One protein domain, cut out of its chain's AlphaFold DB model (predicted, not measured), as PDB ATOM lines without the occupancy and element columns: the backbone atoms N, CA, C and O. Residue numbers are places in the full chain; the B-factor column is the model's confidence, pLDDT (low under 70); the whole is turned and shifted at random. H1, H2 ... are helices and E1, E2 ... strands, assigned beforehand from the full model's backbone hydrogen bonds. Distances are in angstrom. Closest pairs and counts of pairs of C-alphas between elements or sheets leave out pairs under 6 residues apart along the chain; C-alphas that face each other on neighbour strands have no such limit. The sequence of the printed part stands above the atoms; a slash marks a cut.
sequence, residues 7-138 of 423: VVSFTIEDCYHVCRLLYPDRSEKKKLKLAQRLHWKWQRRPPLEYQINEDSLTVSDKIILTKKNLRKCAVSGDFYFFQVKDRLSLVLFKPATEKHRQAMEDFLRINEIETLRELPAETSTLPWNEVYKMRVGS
ATOM      1  N   VAL A   7      21.686 101.906 117.421       64.75
ATOM      2  CA  VAL A   7      21.615 103.080 118.289       64.75
ATOM      3  C   VAL A   7      20.332 103.871 118.035       64.75
ATOM      4  O   VAL A   7      20.042 104.241 116.899       64.75
ATOM      5  N   VAL A   8      19.591 104.187 119.101       69.50
ATOM      6  CA  VAL A   8      18.419 105.079 119.046       69.50
ATOM      7  C   VAL A   8      18.772 106.468 119.573       69.50
ATOM      8  O   VAL A   8      19.206 106.611 120.719       69.50
ATOM      9  N   SER A   9      18.518 107.506 118.774       70.38
ATOM     10  CA  SER A   9      18.573 108.906 119.210       70.38
ATOM     11  C   SER A   9      17.168 109.455 119.456       70.38
ATOM     12  O   SER A   9      16.306 109.360 118.586       70.38
ATOM     13  N   PHE A  10      16.952 110.075 120.616       79.62
ATOM     14  CA  PHE A  10      15.702 110.767 120.931       79.62
ATOM     15  C   PHE A  10      15.852 112.276 120.721       79.62
ATOM     16  O   PHE A  10      16.699 112.914 121.355       79.62
ATOM     17  N   THR A  11      15.003 112.858 119.877       85.88
ATOM     18  CA  THR A  11      14.975 114.307 119.645       85.88
ATOM     19  C   THR A  11      14.263 115.050 120.782       85.88
ATOM     20  O   THR A  11      13.711 114.447 121.711       85.88
ATOM     21  N   ILE A  12      14.299 116.384 120.761       83.44
ATOM     22  CA  ILE A  12      13.558 117.191 121.737       83.44
ATOM     23  C   ILE A  12      12.043 117.082 121.508       83.44
ATOM     24  O   ILE A  12      11.282 117.047 122.477       83.44
ATOM     25  N   GLU A  13      11.612 116.940 120.254       84.62
ATOM     26  CA  GLU A  13      10.223 116.699 119.857       84.62
ATOM     27  C   GLU A  13       9.740 115.341 120.367       84.62
ATOM     28  O   GLU A  13       8.657 115.261 120.944       84.62
ATOM     29  N   ASP A  14      10.576 114.300 120.272       84.19
ATOM     30  CA  ASP A  14      10.293 112.987 120.861       84.19
ATOM     31  C   ASP A  14      10.066 113.101 122.375       84.19
ATOM     32  O   ASP A  14       9.090 112.587 122.927       84.19
ATOM     33  N   CYS A  15      10.950 113.827 123.067       83.19
ATOM     34  CA  CYS A  15      10.831 114.064 124.505       83.19
ATOM     35  C   CYS A  15       9.556 114.841 124.847       83.19
ATOM     36  O   CYS A  15       8.932 114.583 125.881       83.19
ATOM     37  N   TYR A  16       9.170 115.794 123.998       82.44
ATOM     38  CA  TYR A  16       7.958 116.585 124.164       82.44
ATOM     39  C   TYR A  16       6.704 115.736 123.983       82.44
ATOM     40  O   TYR A  16       5.806 115.775 124.828       82.44
ATOM     41  N   HIS A  17       6.684 114.903 122.945       81.25
ATOM     42  CA  HIS A  17       5.609 113.962 122.666       81.25
ATOM     43  C   HIS A  17       5.404 112.988 123.832       81.25
ATOM     44  O   HIS A  17       4.304 112.877 124.375       81.25
ATOM     45  N   VAL A  18       6.488 112.384 124.329       79.50
ATOM     46  CA  VAL A  18       6.471 111.514 125.516       79.50
ATOM     47  C   VAL A  18       5.953 112.256 126.755       79.50
ATOM     48  O   VAL A  18       5.180 111.696 127.535       79.50
ATOM     49  N   CYS A  19       6.333 113.523 126.954       79.38
ATOM     50  CA  CYS A  19       5.801 114.331 128.055       79.38
ATOM     51  C   CYS A  19       4.295 114.572 127.927       79.38
ATOM     52  O   CYS A  19       3.592 114.497 128.933       79.38
ATOM     53  N   ARG A  20       3.802 114.844 126.715       79.06
ATOM     54  CA  ARG A  20       2.378 115.060 126.447       79.06
ATOM     55  C   ARG A  20       1.560 113.798 126.719       79.06
ATOM     56  O   ARG A  20       0.536 113.888 127.387       79.06
ATOM     57  N   LEU A  21       2.052 112.644 126.269       74.00
ATOM     58  CA  LEU A  21       1.405 111.339 126.449       74.00
ATOM     59  C   LEU A  21       1.360 110.868 127.895       74.00
ATOM     60  O   LEU A  21       0.455 110.134 128.273       74.00
ATOM     61  N   LEU A  22       2.375 111.217 128.681       71.31
ATOM     62  CA  LEU A  22       2.508 110.722 130.041       71.31
ATOM     63  C   LEU A  22       2.026 111.721 131.101       71.31
ATOM     64  O   LEU A  22       1.979 111.367 132.279       71.31
ATOM     65  N   TYR A  23       1.740 112.969 130.735       72.94
ATOM     66  CA  TYR A  23       1.353 114.033 131.663       72.94
ATOM     67  C   TYR A  23       0.385 115.027 130.985       72.94
ATOM     68  O   TYR A  23       0.784 116.147 130.660       72.94
ATOM     69  N   PRO A  24      -0.885 114.657 130.764       68.06
ATOM     70  CA  PRO A  24      -1.800 115.344 129.868       68.06
ATOM     71  C   PRO A  24      -2.335 116.612 130.548       68.06
ATOM     72  O   PRO A  24      -2.405 117.662 129.913       68.06
ATOM     73  N   ASP A  25      -2.558 116.529 131.864       68.69
ATOM     74  CA  ASP A  25      -3.098 117.544 132.767       68.69
ATOM     75  C   ASP A  25      -2.087 118.648 133.124       68.69
ATOM     76  O   ASP A  25      -2.427 119.645 133.763       68.69
ATOM     77  N   ARG A  26      -0.812 118.496 132.734       70.75
ATOM     78  CA  ARG A  26       0.207 119.532 132.949       70.75
ATOM     79  C   ARG A  26       0.038 120.672 131.948       70.75
ATOM     80  O   ARG A  26      -0.267 120.452 130.781       70.75
ATOM     81  N   SER A  27       0.369 121.892 132.371       80.69
ATOM     82  CA  SER A  27       0.448 123.028 131.447       80.69
ATOM     83  C   SER A  27       1.563 122.846 130.409       80.69
ATOM     84  O   SER A  27       2.620 122.282 130.713       80.69
ATOM     85  N   GLU A  28       1.373 123.389 129.205       80.38
ATOM     86  CA  GLU A  28       2.346 123.295 128.099       80.38
ATOM     87  C   GLU A  28       3.745 123.790 128.511       80.38
ATOM     88  O   GLU A  28       4.759 123.143 128.251       80.38
ATOM     89  N   LYS A  29       3.811 124.866 129.308       81.94
ATOM     90  CA  LYS A  29       5.067 125.391 129.874       81.94
ATOM     91  C   LYS A  29       5.805 124.371 130.756       81.94
ATOM     92  O   LYS A  29       7.036 124.333 130.757       81.94
ATOM     93  N   LYS A  30       5.081 123.554 131.532       81.69
ATOM     94  CA  LYS A  30       5.671 122.491 132.365       81.69
ATOM     95  C   LYS A  30       6.110 121.295 131.517       81.69
ATOM     96  O   LYS A  30       7.189 120.761 131.774       81.69
ATOM     97  N   LYS A  31       5.314 120.903 130.513       82.19
ATOM     98  CA  LYS A  31       5.656 119.825 129.566       82.19
ATOM     99  C   LYS A  31       6.954 120.144 128.817       82.19
ATOM    100  O   LYS A  31       7.858 119.314 128.804       82.19
ATOM    101  N   LEU A  32       7.104 121.377 128.328       81.50
ATOM    102  CA  LEU A  32       8.304 121.830 127.615       81.50
ATOM    103  C   LEU A  32       9.569 121.765 128.484       81.50
ATOM    104  O   LEU A  32      10.586 121.213 128.071       81.50
ATOM    105  N   LYS A  33       9.494 122.255 129.729       86.44
ATOM    106  CA  LYS A  33      10.617 122.165 130.680       86.44
ATOM    107  C   LYS A  33      11.006 120.718 130.993       86.44
ATOM    108  O   LYS A  33      12.184 120.425 131.192       86.44
ATOM    109  N   LEU A  34      10.027 119.818 131.088       83.44
ATOM    110  CA  LEU A  34      10.283 118.405 131.358       83.44
ATOM    111  C   LEU A  34      10.934 117.717 130.152       83.44
ATOM    112  O   LEU A  34      11.899 116.975 130.334       83.44
ATOM    113  N   ALA A  35      10.470 118.030 128.941       85.06
ATOM    114  CA  ALA A  35      11.040 117.539 127.692       85.06
ATOM    115  C   ALA A  35      12.510 117.946 127.540       85.06
ATOM    116  O   ALA A  35      13.353 117.095 127.278       85.06
ATOM    117  N   GLN A  36      12.843 119.210 127.823       85.94
ATOM    118  CA  GLN A  36      14.225 119.708 127.804       85.94
ATOM    119  C   GLN A  36      15.135 118.945 128.776       85.94
ATOM    120  O   GLN A  36      16.251 118.565 128.423       85.94
ATOM    121  N   ARG A  37      14.651 118.655 129.991       84.38
ATOM    122  CA  ARG A  37      15.402 117.852 130.973       84.38
ATOM    123  C   ARG A  37      15.588 116.402 130.525       84.38
ATOM    124  O   ARG A  37      16.654 115.836 130.754       84.38
ATOM    125  N   LEU A  38      14.557 115.790 129.941       80.38
ATOM    126  CA  LEU A  38      14.625 114.421 129.423       80.38
ATOM    127  C   LEU A  38      15.609 114.321 128.258       80.38
ATOM    128  O   LEU A  38      16.481 113.457 128.288       80.38
ATOM    129  N   HIS A  39      15.528 115.253 127.311       83.88
ATOM    130  CA  HIS A  39      16.427 115.326 126.167       83.88
ATOM    131  C   HIS A  39      17.886 115.463 126.612       83.88
ATOM    132  O   HIS A  39      18.729 114.653 126.234       83.88
ATOM    133  N   TRP A  40      18.167 116.392 127.531       82.06
ATOM    134  CA  TRP A  40      19.503 116.568 128.106       82.06
ATOM    135  C   TRP A  40      20.025 115.307 128.815       82.06
ATOM    136  O   TRP A  40      21.195 114.944 128.702       82.06
ATOM    137  N   LYS A  41      19.150 114.593 129.536       78.44
ATOM    138  CA  LYS A  41      19.502 113.340 130.217       78.44
ATOM    139  C   LYS A  41      19.809 112.211 129.234       78.44
ATOM    140  O   LYS A  41      20.644 111.366 129.547       78.44
ATOM    141  N   TRP A  42      19.130 112.167 128.093       75.38
ATOM    142  CA  TRP A  42      19.365 111.165 127.056       75.38
ATOM    143  C   TRP A  42      20.610 111.455 126.224       75.38
ATOM    144  O   TRP A  42      21.354 110.521 125.962       75.38
ATOM    145  N   GLN A  43      20.921 112.723 125.942       77.00
ATOM    146  CA  GLN A  43      22.181 113.111 125.291       77.00
ATOM    147  C   GLN A  43      23.430 112.717 126.095       77.00
ATOM    148  O   GLN A  43      24.486 112.474 125.527       77.00
ATOM    149  N   ARG A  44      23.319 112.654 127.428       74.62
ATOM    150  CA  ARG A  44      24.424 112.278 128.328       74.62
ATOM    151  C   ARG A  44      24.555 110.776 128.579       74.62
ATOM    152  O   ARG A  44      25.443 110.367 129.325       74.62
ATOM    153  N   ARG A  45      23.648 109.956 128.048       69.06
ATOM    154  CA  ARG A  45      23.722 108.498 128.192       69.06
ATOM    155  C   ARG A  45      24.477 107.903 127.008       69.06
ATOM    156  O   ARG A  45      24.361 108.443 125.911       69.06
ATOM    157  N   PRO A  46      25.213 106.795 127.212       66.12
ATOM    158  CA  PRO A  46      25.703 106.027 126.082       66.12
ATOM    159  C   PRO A  46      24.516 105.640 125.188       66.12
ATOM    160  O   PRO A  46      23.405 105.445 125.708       66.12
ATOM    161  N   PRO A  47      24.729 105.581 123.865       65.88
ATOM    162  CA  PRO A  47      23.684 105.231 122.922       65.88
ATOM    163  C   PRO A  47      22.995 103.924 123.329       65.88
ATOM    164  O   PRO A  47      23.642 102.955 123.720       65.88
ATOM    165  N   LEU A  48      21.660 103.925 123.303       67.38
ATOM    166  CA  LEU A  48      20.879 102.739 123.637       67.38
ATOM    167  C   LEU A  48      20.977 101.759 122.473       67.38
ATOM    168  O   LEU A  48      20.343 101.968 121.442       67.38
ATOM    169  N   GLU A  49      21.768 100.711 122.667       73.44
ATOM    170  CA  GLU A  49      21.805  99.547 121.790       73.44
ATOM    171  C   GLU A  49      20.693  98.576 122.156       73.44
ATOM    172  O   GLU A  49      20.336  98.436 123.329       73.44
ATOM    173  N   TYR A  50      20.133  97.898 121.164       74.31
ATOM    174  CA  TYR A  50      19.124  96.879 121.400       74.31
ATOM    175  C   TYR A  50      19.271  95.707 120.440       74.31
ATOM    176  O   TYR A  50      19.794  95.850 119.337       74.31
ATOM    177  N   GLN A  51      18.781  94.558 120.895       80.44
ATOM    178  CA  GLN A  51      18.686  93.322 120.135       80.44
ATOM    179  C   GLN A  51      17.289  92.737 120.349       80.44
ATOM    180  O   GLN A  51      16.842  92.595 121.491       80.44
ATOM    181  N   ILE A  52      16.597  92.419 119.255       81.25
ATOM    182  CA  ILE A  52      15.271  91.798 119.278       81.25
ATOM    183  C   ILE A  52      15.425  90.366 118.775       81.25
ATOM    184  O   ILE A  52      15.884  90.142 117.661       81.25
ATOM    185  N   ASN A  53      15.061  89.409 119.617       82.12
ATOM    186  CA  ASN A  53      14.926  88.002 119.268       82.12
ATOM    187  C   ASN A  53      13.452  87.601 119.429       82.12
ATOM    188  O   ASN A  53      12.691  88.305 120.095       82.12
ATOM    189  N   GLU A  54      13.073  86.439 118.898       80.19
ATOM    190  CA  GLU A  54      11.694  85.925 118.975       80.19
ATOM    191  C   GLU A  54      11.148  85.893 120.416       80.19
ATOM    192  O   GLU A  54      10.023  86.322 120.658       80.19
ATOM    193  N   ASP A  55      11.974  85.498 121.390       82.25
ATOM    194  CA  ASP A  55      11.560  85.332 122.794       82.25
ATOM    195  C   ASP A  55      12.006  86.466 123.732       82.25
ATOM    196  O   ASP A  55      11.636  86.502 124.916       82.25
ATOM    197  N   SER A  56      12.846  87.386 123.250       85.19
ATOM    198  CA  SER A  56      13.469  88.387 124.115       85.19
ATOM    199  C   SER A  56      13.812  89.691 123.410       85.19
ATOM    200  O   SER A  56      14.437  89.687 122.355       85.19
ATOM    201  N   LEU A  57      13.545  90.802 124.086       85.31
ATOM    202  CA  LEU A  57      14.004  92.137 123.720       85.31
ATOM    203  C   LEU A  57      15.062  92.605 124.726       85.31
ATOM    204  O   LEU A  57      14.752  92.862 125.891       85.31
ATOM    205  N   THR A  58      16.305  92.742 124.281       81.94
ATOM    206  CA  THR A  58      17.414  93.243 125.101       81.94
ATOM    207  C   THR A  58      17.651  94.717 124.786       81.94
ATOM    208  O   THR A  58      17.885  95.073 123.637       81.94
ATOM    209  N   VAL A  59      17.579  95.580 125.801       72.94
ATOM    210  CA  VAL A  59      17.816  97.028 125.714       72.94
ATOM    211  C   VAL A  59      19.032  97.371 126.566       72.94
ATOM    212  O   VAL A  59      18.950  97.464 127.798       72.94
ATOM    213  N   SER A  60      20.165  97.554 125.890       65.38
ATOM    214  CA  SER A  60      21.515  97.579 126.458       65.38
ATOM    215  C   SER A  60      21.828  96.301 127.255       65.38
ATOM    216  O   SER A  60      20.936  95.516 127.573       65.38
ATOM    217  N   ASP A  61      23.077  96.103 127.673       58.34
ATOM    218  CA  ASP A  61      23.518  94.901 128.418       58.34
ATOM    219  C   ASP A  61      22.837  94.689 129.796       58.34
ATOM    220  O   ASP A  61      23.268  93.875 130.610       58.34
ATOM    221  N   LYS A  62      21.794  95.462 130.128       65.88
ATOM    222  CA  LYS A  62      21.216  95.578 131.475       65.88
ATOM    223  C   LYS A  62      19.714  95.304 131.555       65.88
ATOM    224  O   LYS A  62      19.193  95.156 132.667       65.88
ATOM    225  N   ILE A  63      18.980  95.291 130.441       72.62
ATOM    226  CA  ILE A  63      17.521  95.113 130.458       72.62
ATOM    227  C   ILE A  63      17.129  94.058 129.432       72.62
ATOM    228  O   ILE A  63      17.114  94.337 128.246       72.62
ATOM    229  N   ILE A  64      16.755  92.870 129.904       83.50
ATOM    230  CA  ILE A  64      16.211  91.797 129.064       83.50
ATOM    231  C   ILE A  64      14.713  91.707 129.345       83.50
ATOM    232  O   ILE A  64      14.305  91.505 130.491       83.50
ATOM    233  N   LEU A  65      13.887  91.879 128.321       84.94
ATOM    234  CA  LEU A  65      12.430  91.807 128.365       84.94
ATOM    235  C   LEU A  65      11.974  90.500 127.710       84.94
ATOM    236  O   LEU A  65      12.422  90.168 126.624       84.94
ATOM    237  N   THR A  66      11.105  89.748 128.378       86.94
ATOM    238  CA  THR A  66      10.594  88.430 127.956       86.94
ATOM    239  C   THR A  66       9.128  88.300 128.370       86.94
ATOM    240  O   THR A  66       8.687  88.987 129.298       86.94
ATOM    241  N   LYS A  67       8.370  87.357 127.793       84.12
ATOM    242  CA  LYS A  67       6.983  87.061 128.225       84.12
ATOM    243  C   LYS A  67       6.855  86.858 129.741       84.12
ATOM    244  O   LYS A  67       5.888  87.283 130.373       84.12
ATOM    245  N   LYS A  68       7.864  86.240 130.368       83.62
ATOM    246  CA  LYS A  68       7.858  85.965 131.813       83.62
ATOM    247  C   LYS A  68       7.910  87.237 132.650       83.62
ATOM    248  O   LYS A  68       7.246  87.282 133.687       83.62
ATOM    249  N   ASN A  69       8.649  88.257 132.218       84.44
ATOM    250  CA  ASN A  69       8.877  89.475 132.994       84.44
ATOM    251  C   ASN A  69       8.070  90.689 132.518       84.44
ATOM    252  O   ASN A  69       8.020  91.682 133.236       84.44
ATOM    253  N   LEU A  70       7.403  90.624 131.368       83.81
ATOM    254  CA  LEU A  70       6.513  91.677 130.894       83.81
ATOM    255  C   LEU A  70       5.089  91.467 131.409       83.81
ATOM    256  O   LEU A  70       4.611  90.341 131.537       83.81
ATOM    257  N   ARG A  71       4.418  92.571 131.748       75.31
ATOM    258  CA  ARG A  71       3.001  92.565 132.128       75.31
ATOM    259  C   ARG A  71       2.109  93.090 131.010       75.31
ATOM    260  O   ARG A  71       1.106  92.460 130.724       75.31
ATOM    261  N   LYS A  72       2.458  94.246 130.444       82.12
ATOM    262  CA  LYS A  72       1.697  94.920 129.386       82.12
ATOM    263  C   LYS A  72       2.575  95.878 128.585       82.12
ATOM    264  O   LYS A  72       3.602  96.344 129.099       82.12
ATOM    265  N   CYS A  73       2.146  96.173 127.362       86.00
ATOM    266  CA  CYS A  73       2.753  97.144 126.459       86.00
ATOM    267  C   CYS A  73       1.727  98.219 126.059       86.00
ATOM    268  O   CYS A  73       0.543  97.927 125.902       86.00
ATOM    269  N   ALA A  74       2.164  99.467 125.900       84.31
ATOM    270  CA  ALA A  74       1.380 100.508 125.235       84.31
ATOM    271  C   ALA A  74       2.157 101.117 124.070       84.31
ATOM    272  O   ALA A  74       3.366 101.307 124.180       84.31
ATOM    273  N   VAL A  75       1.457 101.446 122.985       84.88
ATOM    274  CA  VAL A  75       2.043 101.926 121.729       84.88
ATOM    275  C   VAL A  75       1.384 103.237 121.300       84.88
ATOM    276  O   VAL A  75       0.163 103.289 121.137       84.88
ATOM    277  N   SER A  76       2.193 104.282 121.102       81.62
ATOM    278  CA  SER A  76       1.793 105.579 120.529       81.62
ATOM    279  C   SER A  76       2.781 105.987 119.451       81.62
ATOM    280  O   SER A  76       3.955 106.212 119.755       81.62
ATOM    281  N   GLY A  77       2.310 106.081 118.207       80.12
ATOM    282  CA  GLY A  77       3.168 106.332 117.049       80.12
ATOM    283  C   GLY A  77       4.353 105.365 117.030       80.12
ATOM    284  O   GLY A  77       4.171 104.152 116.950       80.12
ATOM    285  N   ASP A  78       5.555 105.914 117.185       82.12
ATOM    286  CA  ASP A  78       6.817 105.167 117.150       82.12
ATOM    287  C   ASP A  78       7.324 104.764 118.546       82.12
ATOM    288  O   ASP A  78       8.452 104.301 118.692       82.12
ATOM    289  N   PHE A  79       6.529 104.960 119.601       85.38
ATOM    290  CA  PHE A  79       6.935 104.702 120.981       85.38
ATOM    291  C   PHE A  79       6.231 103.489 121.574       85.38
ATOM    292  O   PHE A  79       5.004 103.405 121.575       85.38
ATOM    293  N   TYR A  80       7.023 102.617 122.193       86.69
ATOM    294  CA  TYR A  80       6.580 101.447 122.938       86.69
ATOM    295  C   TYR A  80       6.908 101.631 124.425       86.69
ATOM    296  O   TYR A  80       8.046 101.916 124.808       86.69
ATOM    297  N   PHE A  81       5.908 101.457 125.283       85.50
ATOM    298  CA  PHE A  81       6.008 101.588 126.733       85.50
ATOM    299  C   PHE A  81       5.786 100.228 127.386       85.50
ATOM    300  O   PHE A  81       4.669  99.714 127.406       85.50
ATOM    301  N   PHE A  82       6.836  99.664 127.976       85.06
ATOM    302  CA  PHE A  82       6.781  98.360 128.627       85.06
ATOM    303  C   PHE A  82       6.667  98.486 130.143       85.06
ATOM    304  O   PHE A  82       7.491  99.136 130.799       85.06
ATOM    305  N   GLN A  83       5.683  97.788 130.716       81.31
ATOM    306  CA  GLN A  83       5.610  97.552 132.152       81.31
ATOM    307  C   GLN A  83       6.263  96.211 132.498       81.31
ATOM    308  O   GLN A  83       5.700  95.142 132.249       81.31
ATOM    309  N   VAL A  84       7.435  96.276 133.128       79.06
ATOM    310  CA  VAL A  84       8.143  95.097 133.640       79.06
ATOM    311  C   VAL A  84       7.575  94.712 135.009       79.06
ATOM    312  O   VAL A  84       7.346  95.573 135.863       79.06
ATOM    313  N   LYS A  85       7.351  93.416 135.233       70.88
ATOM    314  CA  LYS A  85       6.999  92.848 136.536       70.88
ATOM    315  C   LYS A  85       8.075  93.246 137.550       70.88
ATOM    316  O   LYS A  85       9.266  93.230 137.260       70.88
ATOM    317  N   ASP A  86       7.620  93.692 138.716       65.62
ATOM    318  CA  ASP A  86       8.465  94.079 139.853       65.62
ATOM    319  C   ASP A  86       9.438  95.255 139.633       65.62
ATOM    320  O   ASP A  86      10.249  95.542 140.510       65.62
ATOM    321  N   ARG A  87       9.306  96.024 138.538       64.69
ATOM    322  CA  ARG A  87       9.995  97.318 138.377       64.69
ATOM    323  C   ARG A  87       9.036  98.504 138.458       64.69
ATOM    324  O   ARG A  87       7.907  98.467 137.976       64.69
ATOM    325  N   LEU A  88       9.539  99.592 139.044       55.28
ATOM    326  CA  LEU A  88       8.824 100.867 139.198       55.28
ATOM    327  C   LEU A  88       8.912 101.768 137.958       55.28
ATOM    328  O   LEU A  88       8.243 102.793 137.872       55.28
ATOM    329  N   SER A  89       9.775 101.440 137.008       63.94
ATOM    330  CA  SER A  89      10.026 102.264 135.831       63.94
ATOM    331  C   SER A  89       9.392 101.638 134.600       63.94
ATOM    332  O   SER A  89       9.613 100.455 134.338       63.94
ATOM    333  N   LEU A  90       8.692 102.452 133.814       72.19
ATOM    334  CA  LEU A  90       8.390 102.099 132.432       72.19
ATOM    335  C   LEU A  90       9.691 102.043 131.638       72.19
ATOM    336  O   LEU A  90      10.537 102.934 131.766       72.19
ATOM    337  N   VAL A  91       9.837 101.002 130.827       78.19
ATOM    338  CA  VAL A  91      10.891 100.952 129.815       78.19
ATOM    339  C   VAL A  91      10.296 101.548 128.548       78.19
ATOM    340  O   VAL A  91       9.341 101.009 127.997       78.19
ATOM    341  N   LEU A  92      10.820 102.705 128.151       79.44
ATOM    342  CA  LEU A  92      10.446 103.376 126.911       79.44
ATOM    343  C   LEU A  92      11.385 102.926 125.801       79.44
ATOM    344  O   LEU A  92      12.604 102.941 125.975       79.44
ATOM    345  N   PHE A  93      10.798 102.579 124.668       80.25
ATOM    346  CA  PHE A  93      11.490 102.125 123.482       80.25
ATOM    347  C   PHE A  93      10.979 102.873 122.244       80.25
ATOM    348  O   PHE A  93       9.787 103.158 122.146       80.25
ATOM    349  N   LYS A  94      11.883 103.185 121.309       84.75
ATOM    350  CA  LYS A  94      11.582 103.750 119.985       84.75
ATOM    351  C   LYS A  94      12.372 102.945 118.939       84.75
ATOM    352  O   LYS A  94      13.592 102.877 119.083       84.75
ATOM    353  N   PRO A  95      11.738 102.322 117.929       82.25
ATOM    354  CA  PRO A  95      12.451 101.601 116.876       82.25
ATOM    355  C   PRO A  95      13.332 102.550 116.053       82.25
ATOM    356  O   PRO A  95      12.921 103.669 115.754       82.25
ATOM    357  N   ALA A  96      14.529 102.105 115.656       79.56
ATOM    358  CA  ALA A  96      15.431 102.930 114.839       79.56
ATOM    359  C   ALA A  96      15.091 102.894 113.340       79.56
ATOM    360  O   ALA A  96      15.354 103.856 112.627       79.56
ATOM    361  N   THR A  97      14.531 101.783 112.846       82.00
ATOM    362  CA  THR A  97      14.114 101.634 111.443       82.00
ATOM    363  C   THR A  97      12.833 100.812 111.343       82.00
ATOM    364  O   THR A  97      12.458 100.124 112.294       82.00
ATOM    365  N   GLU A  98      12.201 100.820 110.170       82.31
ATOM    366  CA  GLU A  98      10.963 100.073 109.927       82.31
ATOM    367  C   GLU A  98      11.123  98.558 110.115       82.31
ATOM    368  O   GLU A  98      10.249  97.902 110.673       82.31
ATOM    369  N   LYS A  99      12.294  98.007 109.778       82.88
ATOM    370  CA  LYS A  99      12.614  96.600 110.053       82.88
ATOM    371  C   LYS A  99      12.565  96.273 111.558       82.88
ATOM    372  O   LYS A  99      12.062  95.226 111.943       82.88
ATOM    373  N   HIS A 100      13.023  97.184 112.420       79.19
ATOM    374  CA  HIS A 100      12.961  96.988 113.877       79.19
ATOM    375  C   HIS A 100      11.554  97.175 114.429       79.19
ATOM    376  O   HIS A 100      11.208  96.559 115.434       79.19
ATOM    377  N   ARG A 101      10.740  98.021 113.784       85.50
ATOM    378  CA  ARG A 101       9.312  98.112 114.097       85.50
ATOM    379  C   ARG A 101       8.650  96.760 113.832       85.50
ATOM    380  O   ARG A 101       7.985  96.246 114.720       85.50
ATOM    381  N   GLN A 102       8.912  96.151 112.677       86.75
ATOM    382  CA  GLN A 102       8.399  94.818 112.342       86.75
ATOM    383  C   GLN A 102       8.878  93.748 113.333       86.75
ATOM    384  O   GLN A 102       8.049  93.040 113.891       86.75
ATOM    385  N   ALA A 103      10.176  93.707 113.655       85.38
ATOM    386  CA  ALA A 103      10.709  92.768 114.648       85.38
ATOM    387  C   ALA A 103      10.085  92.954 116.048       85.38
ATOM    388  O   ALA A 103       9.827  91.980 116.756       85.38
ATOM    389  N   MET A 104       9.798  94.196 116.454       87.00
ATOM    390  CA  MET A 104       9.089  94.484 117.703       87.00
ATOM    391  C   MET A 104       7.646  93.972 117.674       87.00
ATOM    392  O   MET A 104       7.183  93.373 118.643       87.00
ATOM    393  N   GLU A 105       6.930  94.210 116.578       88.62
ATOM    394  CA  GLU A 105       5.560  93.728 116.395       88.62
ATOM    395  C   GLU A 105       5.500  92.194 116.384       88.62
ATOM    396  O   GLU A 105       4.622  91.606 117.019       88.62
ATOM    397  N   ASP A 106       6.479  91.540 115.759       88.56
ATOM    398  CA  ASP A 106       6.626  90.086 115.787       88.56
ATOM    399  C   ASP A 106       6.897  89.576 117.208       88.56
ATOM    400  O   ASP A 106       6.209  88.660 117.658       88.56
ATOM    401  N   PHE A 107       7.803  90.210 117.963       89.00
ATOM    402  CA  PHE A 107       8.043  89.889 119.375       89.00
ATOM    403  C   PHE A 107       6.764  90.013 120.218       89.00
ATOM    404  O   PHE A 107       6.439  89.101 120.984       89.00
ATOM    405  N   LEU A 108       6.008  91.108 120.069       88.94
ATOM    406  CA  LEU A 108       4.746  91.322 120.787       88.94
ATOM    407  C   LEU A 108       3.706  90.251 120.449       88.94
ATOM    408  O   LEU A 108       3.044  89.735 121.354       88.94
ATOM    409  N   ARG A 109       3.583  89.906 119.161       88.00
ATOM    410  CA  ARG A 109       2.630  88.912 118.655       88.00
ATOM    411  C   ARG A 109       2.990  87.496 119.105       88.00
ATOM    412  O   ARG A 109       2.136  86.823 119.670       88.00
ATOM    413  N   ILE A 110       4.235  87.062 118.891       88.00
ATOM    414  CA  ILE A 110       4.728  85.714 119.237       88.00
ATOM    415  C   ILE A 110       4.599  85.461 120.743       88.00
ATOM    416  O   ILE A 110       4.203  84.379 121.171       88.00
ATOM    417  N   ASN A 111       4.875  86.479 121.561       86.00
ATOM    418  CA  ASN A 111       4.809  86.361 123.015       86.00
ATOM    419  C   ASN A 111       3.414  86.633 123.600       86.00
ATOM    420  O   ASN A 111       3.272  86.589 124.825       86.00
ATOM    421  N   GLU A 112       2.396  86.886 122.768       86.56
ATOM    422  CA  GLU A 112       1.015  87.195 123.180       86.56
ATOM    423  C   GLU A 112       0.950  88.322 124.231       86.56
ATOM    424  O   GLU A 112       0.262  88.226 125.251       86.56
ATOM    425  N   ILE A 113       1.731  89.385 124.028       83.94
ATOM    426  CA  ILE A 113       1.814  90.488 124.989       83.94
ATOM    427  C   ILE A 113       0.585  91.392 124.834       83.94
ATOM    428  O   ILE A 113       0.346  91.965 123.769       83.94
ATOM    429  N   GLU A 114      -0.164  91.583 125.925       81.12
ATOM    430  CA  GLU A 114      -1.296  92.515 125.963       81.12
ATOM    431  C   GLU A 114      -0.828  93.933 125.590       81.12
ATOM    432  O   GLU A 114       0.026  94.524 126.266       81.12
ATOM    433  N   THR A 115      -1.379  94.459 124.493       81.94
ATOM    434  CA  THR A 115      -0.922  95.699 123.859       81.94
ATOM    435  C   THR A 115      -2.065  96.700 123.734       81.94
ATOM    436  O   THR A 115      -3.099  96.411 123.137       81.94
ATOM    437  N   LEU A 116      -1.861  97.906 124.262       78.25
ATOM    438  CA  LEU A 116      -2.791  99.032 124.157       78.25
ATOM    439  C   LEU A 116      -2.287 100.011 123.096       78.25
ATOM    440  O   LEU A 116      -1.166 100.501 123.211       78.25
ATOM    441  N   ARG A 117      -3.094 100.318 122.078       78.00
ATOM    442  CA  ARG A 117      -2.706 101.244 120.999       78.00
ATOM    443  C   ARG A 117      -3.468 102.562 121.078       78.00
ATOM    444  O   ARG A 117      -4.620 102.596 121.507       78.00
ATOM    445  N   GLU A 118      -2.820 103.644 120.652       67.88
ATOM    446  CA  GLU A 118      -3.476 104.936 120.443       67.88
ATOM    447  C   GLU A 118      -4.563 104.831 119.372       67.88
ATOM    448  O   GLU A 118      -4.282 104.442 118.242       67.88
ATOM    449  N   LEU A 119      -5.801 105.177 119.733       59.88
ATOM    450  CA  LEU A 119      -6.902 105.323 118.781       59.88
ATOM    451  C   LEU A 119      -6.905 106.745 118.190       59.88
ATOM    452  O   LEU A 119      -6.515 107.684 118.892       59.88
ATOM    453  N   PRO A 120      -7.370 106.934 116.939       55.97
ATOM    454  CA  PRO A 120      -7.533 108.256 116.338       55.97
ATOM    455  C   PRO A 120      -8.425 109.164 117.195       55.97
ATOM    456  O   PRO A 120      -9.420 108.714 117.770       55.97
ATOM    457  N   ALA A 121      -8.080 110.455 117.251       53.62
ATOM    458  CA  ALA A 121      -8.683 111.449 118.147       53.62
ATOM    459  C   ALA A 121     -10.220 111.556 118.056       53.62
ATOM    460  O   ALA A 121     -10.866 111.942 119.026       53.62
ATOM    461  N   GLU A 122     -10.819 111.168 116.930       47.38
ATOM    462  CA  GLU A 122     -12.261 111.274 116.667       47.38
ATOM    463  C   GLU A 122     -13.120 110.226 117.403       47.38
ATOM    464  O   GLU A 122     -14.339 110.358 117.455       47.38
ATOM    465  N   THR A 123     -12.513 109.210 118.031       48.50
ATOM    466  CA  THR A 123     -13.236 108.148 118.771       48.50
ATOM    467  C   THR A 123     -12.881 108.075 120.259       48.50
ATOM    468  O   THR A 123     -13.311 107.165 120.973       48.50
ATOM    469  N   SER A 124     -12.088 109.021 120.774       43.22
ATOM    470  CA  SER A 124     -11.503 108.885 122.106       43.22
ATOM    471  C   SER A 124     -12.457 109.321 123.218       43.22
ATOM    472  O   SER A 124     -12.605 110.510 123.495       43.22
ATOM    473  N   THR A 125     -13.016 108.358 123.948       48.06
ATOM    474  CA  THR A 125     -13.342 108.588 125.365       48.06
ATOM    475  C   THR A 125     -12.447 107.801 126.320       48.06
ATOM    476  O   THR A 125     -12.189 108.330 127.392       48.06
ATOM    477  N   LEU A 126     -11.870 106.635 125.971       54.19
ATOM    478  CA  LEU A 126     -10.941 105.908 126.868       54.19
ATOM    479  C   LEU A 126     -10.040 104.844 126.181       54.19
ATOM    480  O   LEU A 126     -10.438 103.686 126.087       54.19
ATOM    481  N   PRO A 127      -8.782 105.176 125.813       54.31
ATOM    482  CA  PRO A 127      -7.719 104.146 125.838       54.31
ATOM    483  C   PRO A 127      -6.411 104.554 126.562       54.31
ATOM    484  O   PRO A 127      -5.768 103.713 127.189       54.31
ATOM    485  N   TRP A 128      -6.023 105.838 126.585       62.44
ATOM    486  CA  TRP A 128      -4.736 106.279 127.173       62.44
ATOM    487  C   TRP A 128      -4.712 106.364 128.706       62.44
ATOM    488  O   TRP A 128      -3.638 106.370 129.308       62.44
ATOM    489  N   ASN A 129      -5.878 106.326 129.360       58.91
ATOM    490  CA  ASN A 129      -6.006 106.248 130.823       58.91
ATOM    491  C   ASN A 129      -5.307 105.010 131.422       58.91
ATOM    492  O   ASN A 129      -4.770 105.058 132.531       58.91
ATOM    493  N   GLU A 130      -5.234 103.907 130.675       60.84
ATOM    494  CA  GLU A 130      -4.512 102.699 131.089       60.84
ATOM    495  C   GLU A 130      -2.985 102.874 131.098       60.84
ATOM    496  O   GLU A 130      -2.278 102.190 131.856       60.84
ATOM    497  N   VAL A 131      -2.468 103.833 130.318       62.41
ATOM    498  CA  VAL A 131      -1.044 104.179 130.314       62.41
ATOM    499  C   VAL A 131      -0.656 104.885 131.614       62.41
ATOM    500  O   VAL A 131       0.347 104.536 132.245       62.41
ATOM    501  N   TYR A 132      -1.526 105.772 132.111       58.44
ATOM    502  CA  TYR A 132      -1.400 106.372 133.445       58.44
ATOM    503  C   TYR A 132      -1.401 105.322 134.548       58.44
ATOM    504  O   TYR A 132      -0.544 105.367 135.437       58.44
ATOM    505  N   LYS A 133      -2.277 104.313 134.464       57.09
ATOM    506  CA  LYS A 133      -2.278 103.195 135.418       57.09
ATOM    507  C   LYS A 133      -0.958 102.411 135.408       57.09
ATOM    508  O   LYS A 133      -0.565 101.910 136.463       57.09
ATOM    509  N   MET A 134      -0.231 102.333 134.281       60.34
ATOM    510  CA  MET A 134       1.100 101.693 134.267       60.34
ATOM    511  C   MET A 134       2.123 102.442 135.133       60.34
ATOM    512  O   MET A 134       2.981 101.805 135.743       60.34
ATOM    513  N   ARG A 135       2.023 103.776 135.207       53.91
ATOM    514  CA  ARG A 135       2.910 104.644 135.998       53.91
ATOM    515  C   ARG A 135       2.455 104.804 137.453       53.91
ATOM    516  O   ARG A 135       3.280 104.826 138.360       53.91
ATOM    517  N   VAL A 136       1.153 104.903 137.713       46.59
ATOM    518  CA  VAL A 136       0.632 105.070 139.085       46.59
ATOM    519  C   VAL A 136       0.920 103.830 139.937       46.59
ATOM    520  O   VAL A 136       1.364 103.956 141.076       46.59
ATOM    521  N   GLY A 137       0.790 102.623 139.369       46.47
ATOM    522  CA  GLY A 137       1.124 101.375 140.072       46.47
ATOM    523  C   GLY A 137       2.611 101.221 140.431       46.47
ATOM    524  O   GLY A 137       2.969 100.342 141.215       46.47
ATOM    525  N   SER A 138       3.470 102.068 139.868       43.72
ATOM    526  CA  SER A 138       4.924 101.990 139.952       43.72
ATOM    527  C   SER A 138       5.510 103.027 140.925       43.72
ATOM    528  O   SER A 138       6.544 102.791 141.530       43.72
TER     529      SER A 138
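AT A GLANCE: This is residues 7 to 138 of the 423 residues of an uncharacterized protein of [Ruminococcus] lactaris ATCC 29176 (UniProt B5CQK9). Two sheets, a twisted one of four strands, E6 E5 E4 E7, and a small one of three, E1 E2 E3, make a trough with H3 in its opening; H4 covers the other face of the four-stranded sheet. Off to one side the helix pair H1 and H2 makes a separate end, H1 grazing the four-stranded sheet, and residues 120 to 125 stick out as a loop. The printed part has 132 residues with four named helices and seven named strands, in the order H1 H2 E1 E2 E3 E4 E5 E6 H3 E7 H4, of class mixed, helices and strands; the four-stranded sheet is mixed, the other antiparallel. It is compact, with a radius of gyration of the C-alphas of 14.8 A and spans of 41 by 37 by 30 A.

IN THESE COORDINATES: H1, residues 12 to 22, begins with C-alpha 12 at (13.558, 117.191, 121.737) and is 15.3 A long. H2, residues 28 to 43, measures 22.5 A. E1, residues 48 to 53, is 16.5 A long; E2 is residues 56 to 59 and E3 residues 63 to 66. E4, residues 70 to 76, measures 18.0 A, E5, residues 79 to 84, 15.9 A; E6 is residues 90 to 93. H3, residues 98 to 110, is 18.2 A long, with C-alpha 98 at (10.963, 100.073, 109.927). E7 is residues 115 to 117. H4, residues 129 to 138, measures 14.9 A and ends with C-alpha 138 at (4.924, 101.990, 139.952).

HOW THE PARTS SIT: H1 and H2 touch, C-alphas 15 and 35 closest at 4.7 A, at a steep tilt of 58 degrees, opposite ways. Residues 7 to 8 pair antiparallel with residues 48 to 49 of E1. E1 E2 E3 is a meander, each strand the antiparallel neighbour of the one before, with N 51 and O 58 2.9 A apart and N 57 and O 65 2.8 A. E4 E5 E6 is another, with N 81 and O 74 2.8 A apart and N 93 and O 80 2.8 A. E4 and E7 are parallel, N 75 and O 116 2.8 A apart. E6, H3 and E7 form a split strand-helix-strand unit, E5 and E4 between its strands, with a right-handed crossover. H3 and the sheet E1 E2 E3 make two layers, a helix on one face, at a height of 9.1 A; C-alphas 52 and 103 are the closest of E1 and H3, 6.6 A apart. H3 and H4 are on opposite faces of the four-stranded sheet; H4, at a height of 9.5 A, lies over E5 and E4, and C-alphas 83 and 134 are the closest of E5 and H4, 6.5 A apart. In H1, H2 and H3 every O i to N i+4 pair is within hydrogen-bond range, in H4 5 of 6.

THE WHOLE: The C-alphas of Lys 29 and Glu 54 are farthest apart, 41.5 A. The printed part has no cut; the link E7 to H4 is long, 11 residues. Mean pLDDT of the printed part is 75.4, with residues 118 to 138 among those under 70.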